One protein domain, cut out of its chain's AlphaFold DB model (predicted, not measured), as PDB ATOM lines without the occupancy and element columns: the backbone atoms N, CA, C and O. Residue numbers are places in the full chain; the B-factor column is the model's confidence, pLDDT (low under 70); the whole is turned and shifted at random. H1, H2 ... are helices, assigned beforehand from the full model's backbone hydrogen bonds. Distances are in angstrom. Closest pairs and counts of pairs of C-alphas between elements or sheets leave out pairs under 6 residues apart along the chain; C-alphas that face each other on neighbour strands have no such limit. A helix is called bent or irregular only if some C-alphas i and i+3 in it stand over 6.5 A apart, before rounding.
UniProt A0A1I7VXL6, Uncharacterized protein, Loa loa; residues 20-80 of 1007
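This is residues 20 to 80 of the 1007 residues of an uncharacterized protein of Loa loa (UniProt A0A1I7VXL6). The model is a lopsided V made of two helices, a short arm H1 and a far longer arm H2, which come near each other close to the tight turn that joins them. The V is open, with most of both arms free of any other part, and it lies nearly flat; H2 makes its longest axis. The printed part has 61 residues with two named helices, H1 then H2 along the chain, and no named strand, and its class is all helix. It is extended, with a radius of gyration of the C-alphas of 20.4 A and spans of 63 by 29 by 6 A.

H1, residues 20 to 33, comes first, and a tight link of 4 residues leads to H2, residues 38 to 80. The two helices run opposite ways at a steep tilt of 47 degrees. They are close but not clearly touching, with 1 pair of C-alphas within 8 A; the closest C-alphas, those of Glu 33 and Gln 41, are 6.7 A apart. Their centres are 27.2 A apart. Residues 20 to 32 of H1 and residues 46 to 80 of H2 stand free. In both H1 and H2 every backbone O i to N i+4 pair is within hydrogen-bond range.

H1 begins at C-alpha 20, at (-23.406, -52.397, -13.651), and measures 19.7 A from first to last C-alpha. H2 begins at C-alpha 38, at (-39.785, -29.297, -6.708), and ends at C-alpha 80, at (-41.881, -56.307, -62.518), 62.0 A from first to last C-alpha. Neither helix is bent.

The two C-alphas farthest apart, those of Pro 37 and Arg 80, are 63.7 A apart. The printed part has no cut, and its one link, H1 to H2, is tight. The mean pLDDT of the printed part is 84.2, and residues 79 to 80 are under 70.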
ATOM      1  N   ILE A  20     -23.232 -52.531 -15.106       77.25
ATOM      2  CA  ILE A  20     -23.406 -52.397 -13.651       77.25
ATOM      3  C   ILE A  20     -23.020 -50.988 -13.188       77.25
ATOM      4  O   ILE A  20     -23.776 -50.376 -12.436       77.25
ATOM      5  N   GLN A  21     -21.903 -50.430 -13.667       75.81
ATOM      6  CA  GLN A  21     -21.504 -49.053 -13.359       75.81
ATOM      7  C   GLN A  21     -22.505 -48.024 -13.897       75.81
ATOM      8  O   GLN A  21     -22.844 -47.084 -13.184       75.81
ATOM      9  N   ARG A  22     -23.038 -48.212 -15.111       78.31
ATOM     10  CA  ARG A  22     -24.080 -47.347 -15.688       78.31
ATOM     11  C   ARG A  22     -25.363 -47.397 -14.865       78.31
ATOM     12  O   ARG A  22     -25.950 -46.357 -14.590       78.31
ATOM     13  N   GLN A  23     -25.757 -48.583 -14.414       79.06
ATOM     14  CA  GLN A  23     -26.953 -48.777 -13.598       79.06
ATOM     15  C   GLN A  23     -26.775 -48.224 -12.173       79.06
ATOM     16  O   GLN A  23     -27.687 -47.604 -11.626       79.06
ATOM     17  N   GLN A  24     -25.584 -48.367 -11.580       79.94
ATOM     18  CA  GLN A  24     -25.224 -47.708 -10.319       79.94
ATOM     19  C   GLN A  24     -25.214 -46.183 -10.461       79.94
ATOM     20  O   GLN A  24     -25.759 -45.491  -9.601       79.94
ATOM     21  N   TRP A  25     -24.660 -45.663 -11.555       79.88
ATOM     22  CA  TRP A  25     -24.667 -44.238 -11.872       79.88
ATOM     23  C   TRP A  25     -26.091 -43.698 -12.059       79.88
ATOM     24  O   TRP A  25     -26.429 -42.668 -11.487       79.88
ATOM     25  N   GLU A  26     -26.966 -44.407 -12.776       78.31
ATOM     26  CA  GLU A  26     -28.382 -44.037 -12.923       78.31
ATOM     27  C   GLU A  26     -29.140 -44.057 -11.591       78.31
ATOM     28  O   GLU A  26     -29.988 -43.197 -11.342       78.31
ATOM     29  N   ASN A  27     -28.823 -45.001 -10.703       82.00
ATOM     30  CA  ASN A  27     -29.403 -45.049  -9.362       82.00
ATOM     31  C   ASN A  27     -28.930 -43.877  -8.497       82.00
ATOM     32  O   ASN A  27     -29.751 -43.218  -7.860       82.00
ATOM     33  N   GLN A  28     -27.632 -43.568  -8.510       80.38
ATOM     34  CA  GLN A  28     -27.085 -42.405  -7.806       80.38
ATOM     35  C   GLN A  28     -27.649 -41.092  -8.362       80.38
ATOM     36  O   GLN A  28     -28.044 -40.217  -7.594       80.38
ATOM     37  N   LYS A  29     -27.774 -40.982  -9.688       79.62
ATOM     38  CA  LYS A  29     -28.393 -39.845 -10.371       79.62
ATOM     39  C   LYS A  29     -29.851 -39.655  -9.944       79.62
ATOM     40  O   LYS A  29     -30.201 -38.551  -9.547       79.62
ATOM     41  N   ARG A  30     -30.667 -40.718  -9.904       79.25
ATOM     42  CA  ARG A  30     -32.061 -40.650  -9.411       79.25
ATOM     43  C   ARG A  30     -32.159 -40.182  -7.959       79.25
ATOM     44  O   ARG A  30     -33.041 -39.396  -7.626       79.25
ATOM     45  N   VAL A  31     -31.248 -40.633  -7.095       80.25
ATOM     46  CA  VAL A  31     -31.195 -40.196  -5.688       80.25
ATOM     47  C   VAL A  31     -30.822 -38.715  -5.571       80.25
ATOM     48  O   VAL A  31     -31.346 -38.019  -4.703       80.25
ATOM     49  N   LEU A  32     -29.935 -38.215  -6.436       77.00
ATOM     50  CA  LEU A  32     -29.569 -36.798  -6.480       77.00
ATOM     51  C   LEU A  32     -30.686 -35.927  -7.073       77.00
ATOM     52  O   LEU A  32     -30.930 -34.844  -6.552       77.00
ATOM     53  N   GLU A  33     -31.396 -36.402  -8.098       76.25
ATOM     54  CA  GLU A  33     -32.578 -35.741  -8.679       76.25
ATOM     55  C   GLU A  33     -33.717 -35.619  -7.647       76.25
ATOM     56  O   GLU A  33     -34.308 -34.550  -7.491       76.25
ATOM     57  N   ALA A  34     -33.939 -36.654  -6.827       76.69
ATOM     58  CA  ALA A  34     -34.931 -36.646  -5.745       76.69
ATOM     59  C   ALA A  34     -34.636 -35.640  -4.608       76.69
ATOM     60  O   ALA A  34     -35.514 -35.364  -3.792       76.69
ATOM     61  N   LYS A  35     -33.424 -35.069  -4.549       84.50
ATOM     62  CA  LYS A  35     -33.036 -34.032  -3.573       84.50
ATOM     63  C   LYS A  35     -33.110 -32.601  -4.120       84.50
ATOM     64  O   LYS A  35     -32.791 -31.664  -3.393       84.50
ATOM     65  N   GLN A  36     -33.482 -32.419  -5.386       84.12
ATOM     66  CA  GLN A  36     -33.582 -31.097  -6.011       84.12
ATOM     67  C   GLN A  36     -34.903 -30.385  -5.661       84.12
ATOM     68  O   GLN A  36     -35.859 -31.049  -5.264       84.12
ATOM     69  N   PRO A  37     -34.984 -29.045  -5.799       84.69
ATOM     70  CA  PRO A  37     -36.228 -28.299  -5.606       84.69
ATOM     71  C   PRO A  37     -37.358 -28.820  -6.506       84.69
ATOM     72  O   PRO A  37     -37.100 -29.258  -7.627       84.69
ATOM     73  N   MET A  38     -38.605 -28.731  -6.033       83.31
ATOM     74  CA  MET A  38     -39.785 -29.297  -6.708       83.31
ATOM     75  C   MET A  38     -39.923 -28.836  -8.168       83.31
ATOM     76  O   MET A  38     -40.187 -29.655  -9.043       83.31
ATOM     77  N   ASP A  39     -39.652 -27.562  -8.459       84.75
ATOM     78  CA  ASP A  39     -39.708 -27.026  -9.826       84.75
ATOM     79  C   ASP A  39     -38.689 -27.704 -10.752       84.75
ATOM     80  O   ASP A  39     -38.980 -28.017 -11.906       84.75
ATOM     81  N   VAL A  40     -37.496 -28.003 -10.229       84.69
ATOM     82  CA  VAL A  40     -36.443 -28.699 -10.976       84.69
ATOM     83  C   VAL A  40     -36.808 -30.171 -11.177       84.69
ATOM     84  O   VAL A  40     -36.585 -30.708 -12.260       84.69
ATOM     85  N   GLN A  41     -37.438 -30.813 -10.188       82.88
ATOM     86  CA  GLN A  41     -37.962 -32.177 -10.325       82.88
ATOM     87  C   GLN A  41     -39.093 -32.260 -11.354       82.88
ATOM     88  O   GLN A  41     -39.121 -33.195 -12.156       82.88
ATOM     89  N   MET A  42     -39.990 -31.272 -11.376       83.88
ATOM     90  CA  MET A  42     -41.070 -31.172 -12.356       83.88
ATOM     91  C   MET A  42     -40.513 -30.970 -13.770       83.88
ATOM     92  O   MET A  42     -40.898 -31.699 -14.682       83.88
ATOM     93  N   LEU A  43     -39.537 -30.071 -13.947       85.38
ATOM     94  CA  LEU A  43     -38.841 -29.875 -15.225       85.38
ATOM     95  C   LEU A  43     -38.064 -31.124 -15.665       85.38
ATOM     96  O   LEU A  43     -38.042 -31.455 -16.848       85.38
ATOM     97  N   GLN A  44     -37.455 -31.865 -14.739       82.88
ATOM     98  CA  GLN A  44     -36.819 -33.155 -15.034       82.88
ATOM     99  C   GLN A  44     -37.834 -34.248 -15.380       82.88
ATOM    100  O   GLN A  44     -37.529 -35.126 -16.187       82.88
ATOM    101  N   GLY A  45     -39.027 -34.211 -14.784       83.75
ATOM    102  CA  GLY A  45     -40.160 -35.058 -15.149       83.75
ATOM    103  C   GLY A  45     -40.632 -34.770 -16.572       83.75
ATOM    104  O   GLY A  45     -40.671 -35.682 -17.391       83.75
ATOM    105  N   GLN A  46     -40.870 -33.499 -16.898       86.62
ATOM    106  CA  GLN A  46     -41.232 -33.060 -18.249       86.62
ATOM    107  C   GLN A  46     -40.139 -33.381 -19.270       86.62
ATOM    108  O   GLN A  46     -40.436 -33.884 -20.345       86.62
ATOM    109  N   LYS A  47     -38.861 -33.177 -18.928       85.00
ATOM    110  CA  LYS A  47     -37.735 -33.569 -19.782       85.00
ATOM    111  C   LYS A  47     -37.727 -35.074 -20.048       85.00
ATOM    112  O   LYS A  47     -37.461 -35.473 -21.177       85.00
ATOM    113  N   ARG A  48     -37.993 -35.914 -19.041       85.00
ATOM    114  CA  ARG A  48     -38.081 -37.374 -19.218       85.00
ATOM    115  C   ARG A  48     -39.266 -37.762 -20.096       85.00
ATOM    116  O   ARG A  48     -39.076 -38.569 -20.995       85.00
ATOM    117  N   GLU A  49     -40.429 -37.150 -19.886       88.44
ATOM    118  CA  GLU A  49     -41.617 -37.399 -20.709       88.44
ATOM    119  C   GLU A  49     -41.395 -36.979 -22.168       88.44
ATOM    120  O   GLU A  49     -41.617 -37.779 -23.066       88.44
ATOM    121  N   LEU A  50     -40.851 -35.783 -22.416       90.31
ATOM    122  CA  LEU A  50     -40.503 -35.326 -23.767       90.31
ATOM    123  C   LEU A  50     -39.433 -36.207 -24.423       90.31
ATOM    124  O   LEU A  50     -39.474 -36.424 -25.626       90.31
ATOM    125  N   THR A  51     -38.486 -36.736 -23.640       88.06
ATOM    126  CA  THR A  51     -37.482 -37.683 -24.150       88.06
ATOM    127  C   THR A  51     -38.140 -39.009 -24.535       88.06
ATOM    128  O   THR A  51     -37.875 -39.525 -25.610       88.06
ATOM    129  N   MET A  52     -39.052 -39.529 -23.705       87.81
ATOM    130  CA  MET A  52     -39.821 -40.736 -24.021       87.81
ATOM    131  C   MET A  52     -40.736 -40.542 -25.233       87.81
ATOM    132  O   MET A  52     -40.889 -41.467 -26.023       87.81
ATOM    133  N   GLN A  53     -41.345 -39.366 -25.391       89.31
ATOM    134  CA  GLN A  53     -42.137 -39.028 -26.575       89.31
ATOM    135  C   GLN A  53     -41.260 -38.962 -27.823       89.31
ATOM    136  O   GLN A  53     -41.591 -39.598 -28.814       89.31
ATOM    137  N   LEU A  54     -40.100 -38.304 -27.748       92.25
ATOM    138  CA  LEU A  54     -39.139 -38.269 -28.849       92.25
ATOM    139  C   LEU A  54     -38.648 -39.674 -29.232       92.25
ATOM    140  O   LEU A  54     -38.541 -39.973 -30.417       92.25
ATOM    141  N   ASP A  55     -38.370 -40.542 -28.257       89.50
ATOM    142  CA  ASP A  55     -37.950 -41.925 -28.511       89.50
ATOM    143  C   ASP A  55     -39.076 -42.751 -29.160       89.50
ATOM    144  O   ASP A  55     -38.812 -43.530 -30.077       89.50
ATOM    145  N   ARG A  56     -40.338 -42.559 -28.736       91.25
ATOM    146  CA  ARG A  56     -41.514 -43.175 -29.380       91.25
ATOM    147  C   ARG A  56     -41.679 -42.692 -30.819       91.25
ATOM    148  O   ARG A  56     -41.770 -43.518 -31.717       91.25
ATOM    149  N   GLU A  57     -41.627 -41.383 -31.054       91.12
ATOM    150  CA  GLU A  57     -41.726 -40.804 -32.399       91.12
ATOM    151  C   GLU A  57     -40.565 -41.244 -33.303       91.12
ATOM    152  O   GLU A  57     -40.749 -41.485 -34.496       91.12
ATOM    153  N   GLN A  58     -39.349 -41.391 -32.763       90.50
ATOM    154  CA  GLN A  58     -38.216 -41.929 -33.518       90.50
ATOM    155  C   GLN A  58     -38.405 -43.407 -33.872       90.50
ATOM    156  O   GLN A  58     -38.042 -43.799 -34.983       90.50
ATOM    157  N   ALA A  59     -38.978 -44.210 -32.972       87.81
ATOM    158  CA  ALA A  59     -39.313 -45.604 -33.245       87.81
ATOM    159  C   ALA A  59     -40.415 -45.719 -34.311       87.81
ATOM    160  O   ALA A  59     -40.232 -46.446 -35.284       87.81
ATOM    161  N   GLU A  60     -41.489 -44.934 -34.200       90.94
ATOM    162  CA  GLU A  60     -42.559 -44.862 -35.205       90.94
ATOM    163  C   GLU A  60     -42.017 -44.407 -36.562       90.94
ATOM    164  O   GLU A  60     -42.311 -45.009 -37.590       90.94
ATOM    165  N   LYS A  61     -41.145 -43.394 -36.590       94.00
ATOM    166  CA  LYS A  61     -40.465 -42.964 -37.817       94.00
ATOM    167  C   LYS A  61     -39.643 -44.096 -38.434       94.00
ATOM    168  O   LYS A  61     -39.691 -44.277 -39.648       94.00
ATOM    169  N   GLN A  62     -38.869 -44.839 -37.638       91.31
ATOM    170  CA  GLN A  62     -38.086 -45.979 -38.131       91.31
ATOM    171  C   GLN A  62     -38.983 -47.101 -38.663       91.31
ATOM    172  O   GLN A  62     -38.685 -47.666 -39.716       91.31
ATOM    173  N   GLU A  63     -40.089 -47.386 -37.982       92.50
ATOM    174  CA  GLU A  63     -41.085 -48.360 -38.421       92.50
ATOM    175  C   GLU A  63     -41.738 -47.933 -39.739       92.50
ATOM    176  O   GLU A  63     -41.775 -48.716 -40.686       92.50
ATOM    177  N   LEU A  64     -42.148 -46.668 -39.858       93.94
ATOM    178  CA  LEU A  64     -42.671 -46.106 -41.101       93.94
ATOM    179  C   LEU A  64     -41.639 -46.167 -42.231       93.94
ATOM    180  O   LEU A  64     -41.999 -46.490 -43.355       93.94
ATOM    181  N   PHE A  65     -40.352 -45.925 -41.963       93.62
ATOM    182  CA  PHE A  65     -39.302 -46.106 -42.973       93.62
ATOM    183  C   PHE A  65     -39.180 -47.561 -43.437       93.62
ATOM    184  O   PHE A  65     -39.005 -47.801 -44.630       93.62
ATOM    185  N   LEU A  66     -39.281 -48.531 -42.525       91.88
ATOM    186  CA  LEU A  66     -39.276 -49.952 -42.881       91.88
ATOM    187  C   LEU A  66     -40.518 -50.328 -43.694       91.88
ATOM    188  O   LEU A  66     -40.386 -51.010 -44.708       91.88
ATOM    189  N   GLN A  67     -41.697 -49.836 -43.308       93.31
ATOM    190  CA  GLN A  67     -42.943 -50.046 -44.048       93.31
ATOM    191  C   GLN A  67     -42.886 -49.405 -45.441       93.31
ATOM    192  O   GLN A  67     -43.218 -50.064 -46.420       93.31
ATOM    193  N   ILE A  68     -42.398 -48.166 -45.560       90.94
ATOM    194  CA  ILE A  68     -42.205 -47.479 -46.847       90.94
ATOM    195  C   ILE A  68     -41.227 -48.259 -47.721       90.94
ATOM    196  O   ILE A  68     -41.514 -48.487 -48.888       90.94
ATOM    197  N   ASN A  69     -40.099 -48.720 -47.180       89.56
ATOM    198  CA  ASN A  69     -39.141 -49.509 -47.953       89.56
ATOM    199  C   ASN A  69     -39.712 -50.874 -48.366       89.56
ATOM    200  O   ASN A  69     -39.446 -51.329 -49.476       89.56
ATOM    201  N   SER A  70     -40.534 -51.497 -47.517       90.38
ATOM    202  CA  SER A  70     -41.275 -52.713 -47.864       90.38
ATOM    203  C   SER A  70     -42.292 -52.453 -48.975       90.38
ATOM    204  O   SER A  70     -42.395 -53.253 -49.896       90.38
ATOM    205  N   LEU A  71     -43.015 -51.331 -48.931       89.31
ATOM    206  CA  LEU A  71     -43.954 -50.925 -49.979       89.31
ATOM    207  C   LEU A  71     -43.237 -50.576 -51.283       89.31
ATOM    208  O   LEU A  71     -43.717 -50.940 -52.346       89.31
ATOM    209  N   ILE A  72     -42.077 -49.915 -51.226       87.00
ATOM    210  CA  ILE A  72     -41.243 -49.646 -52.405       87.00
ATOM    211  C   ILE A  72     -40.771 -50.962 -53.028       87.00
ATOM    212  O   ILE A  72     -40.826 -51.094 -54.246       87.00
ATOM    213  N   ALA A  73     -40.349 -51.939 -52.219       85.62
ATOM    214  CA  ALA A  73     -39.973 -53.263 -52.709       85.62
ATOM    215  C   ALA A  73     -41.173 -53.992 -53.335       85.62
ATOM    216  O   ALA A  73     -41.076 -54.451 -54.466       85.62
ATOM    217  N   GLN A  74     -42.330 -53.998 -52.666       82.62
ATOM    218  CA  GLN A  74     -43.563 -54.592 -53.192       82.62
ATOM    219  C   GLN A  74     -44.050 -53.907 -54.474       82.62
ATOM    220  O   GLN A  74     -44.504 -54.587 -55.381       82.62
ATOM    221  N   LEU A  75     -43.934 -52.580 -54.585       80.19
ATOM    222  CA  LEU A  75     -44.250 -51.839 -55.808       80.19
ATOM    223  C   LEU A  75     -43.238 -52.114 -56.920       80.19
ATOM    224  O   LEU A  75     -43.615 -52.150 -58.086       80.19
ATOM    225  N   ALA A  76     -41.960 -52.292 -56.587       76.69
ATOM    226  CA  ALA A  76     -40.944 -52.675 -57.558       76.69
ATOM    227  C   ALA A  76     -41.177 -54.100 -58.080       76.69
ATOM    228  O   ALA A  76     -41.046 -54.312 -59.282       76.69
ATOM    229  N   ASP A  77     -41.571 -55.032 -57.211       74.69
ATOM    230  CA  ASP A  77     -41.907 -56.411 -57.576       74.69
ATOM    231  C   ASP A  77     -43.230 -56.472 -58.360       74.69
ATOM    232  O   ASP A  77     -43.267 -57.041 -59.446       74.69
ATOM    233  N   ALA A  78     -44.277 -55.765 -57.917       70.62
ATOM    234  CA  ALA A  78     -45.540 -55.649 -58.650       70.62
ATOM    235  C   ALA A  78     -45.359 -54.995 -60.033       70.62
ATOM    236  O   ALA A  78     -45.922 -55.465 -61.012       70.62
ATOM    237  N   ASN A  79     -44.512 -53.968 -60.163       65.88
ATOM    238  CA  ASN A  79     -44.181 -53.384 -61.471       65.88
ATOM    239  C   ASN A  79     -43.335 -54.311 -62.357       65.88
ATOM    240  O   ASN A  79     -43.279 -54.106 -63.569       65.88
ATOM    241  N   ARG A  80     -42.644 -55.298 -61.776       62.22
ATOM    242  CA  ARG A  80     -41.881 -56.307 -62.518       62.22
ATOM    243  C   ARG A  80     -42.774 -57.440 -63.023       62.22
ATOM    244  O   ARG A  80     -42.494 -57.979 -64.089       62.22
TER     245      ARG A  80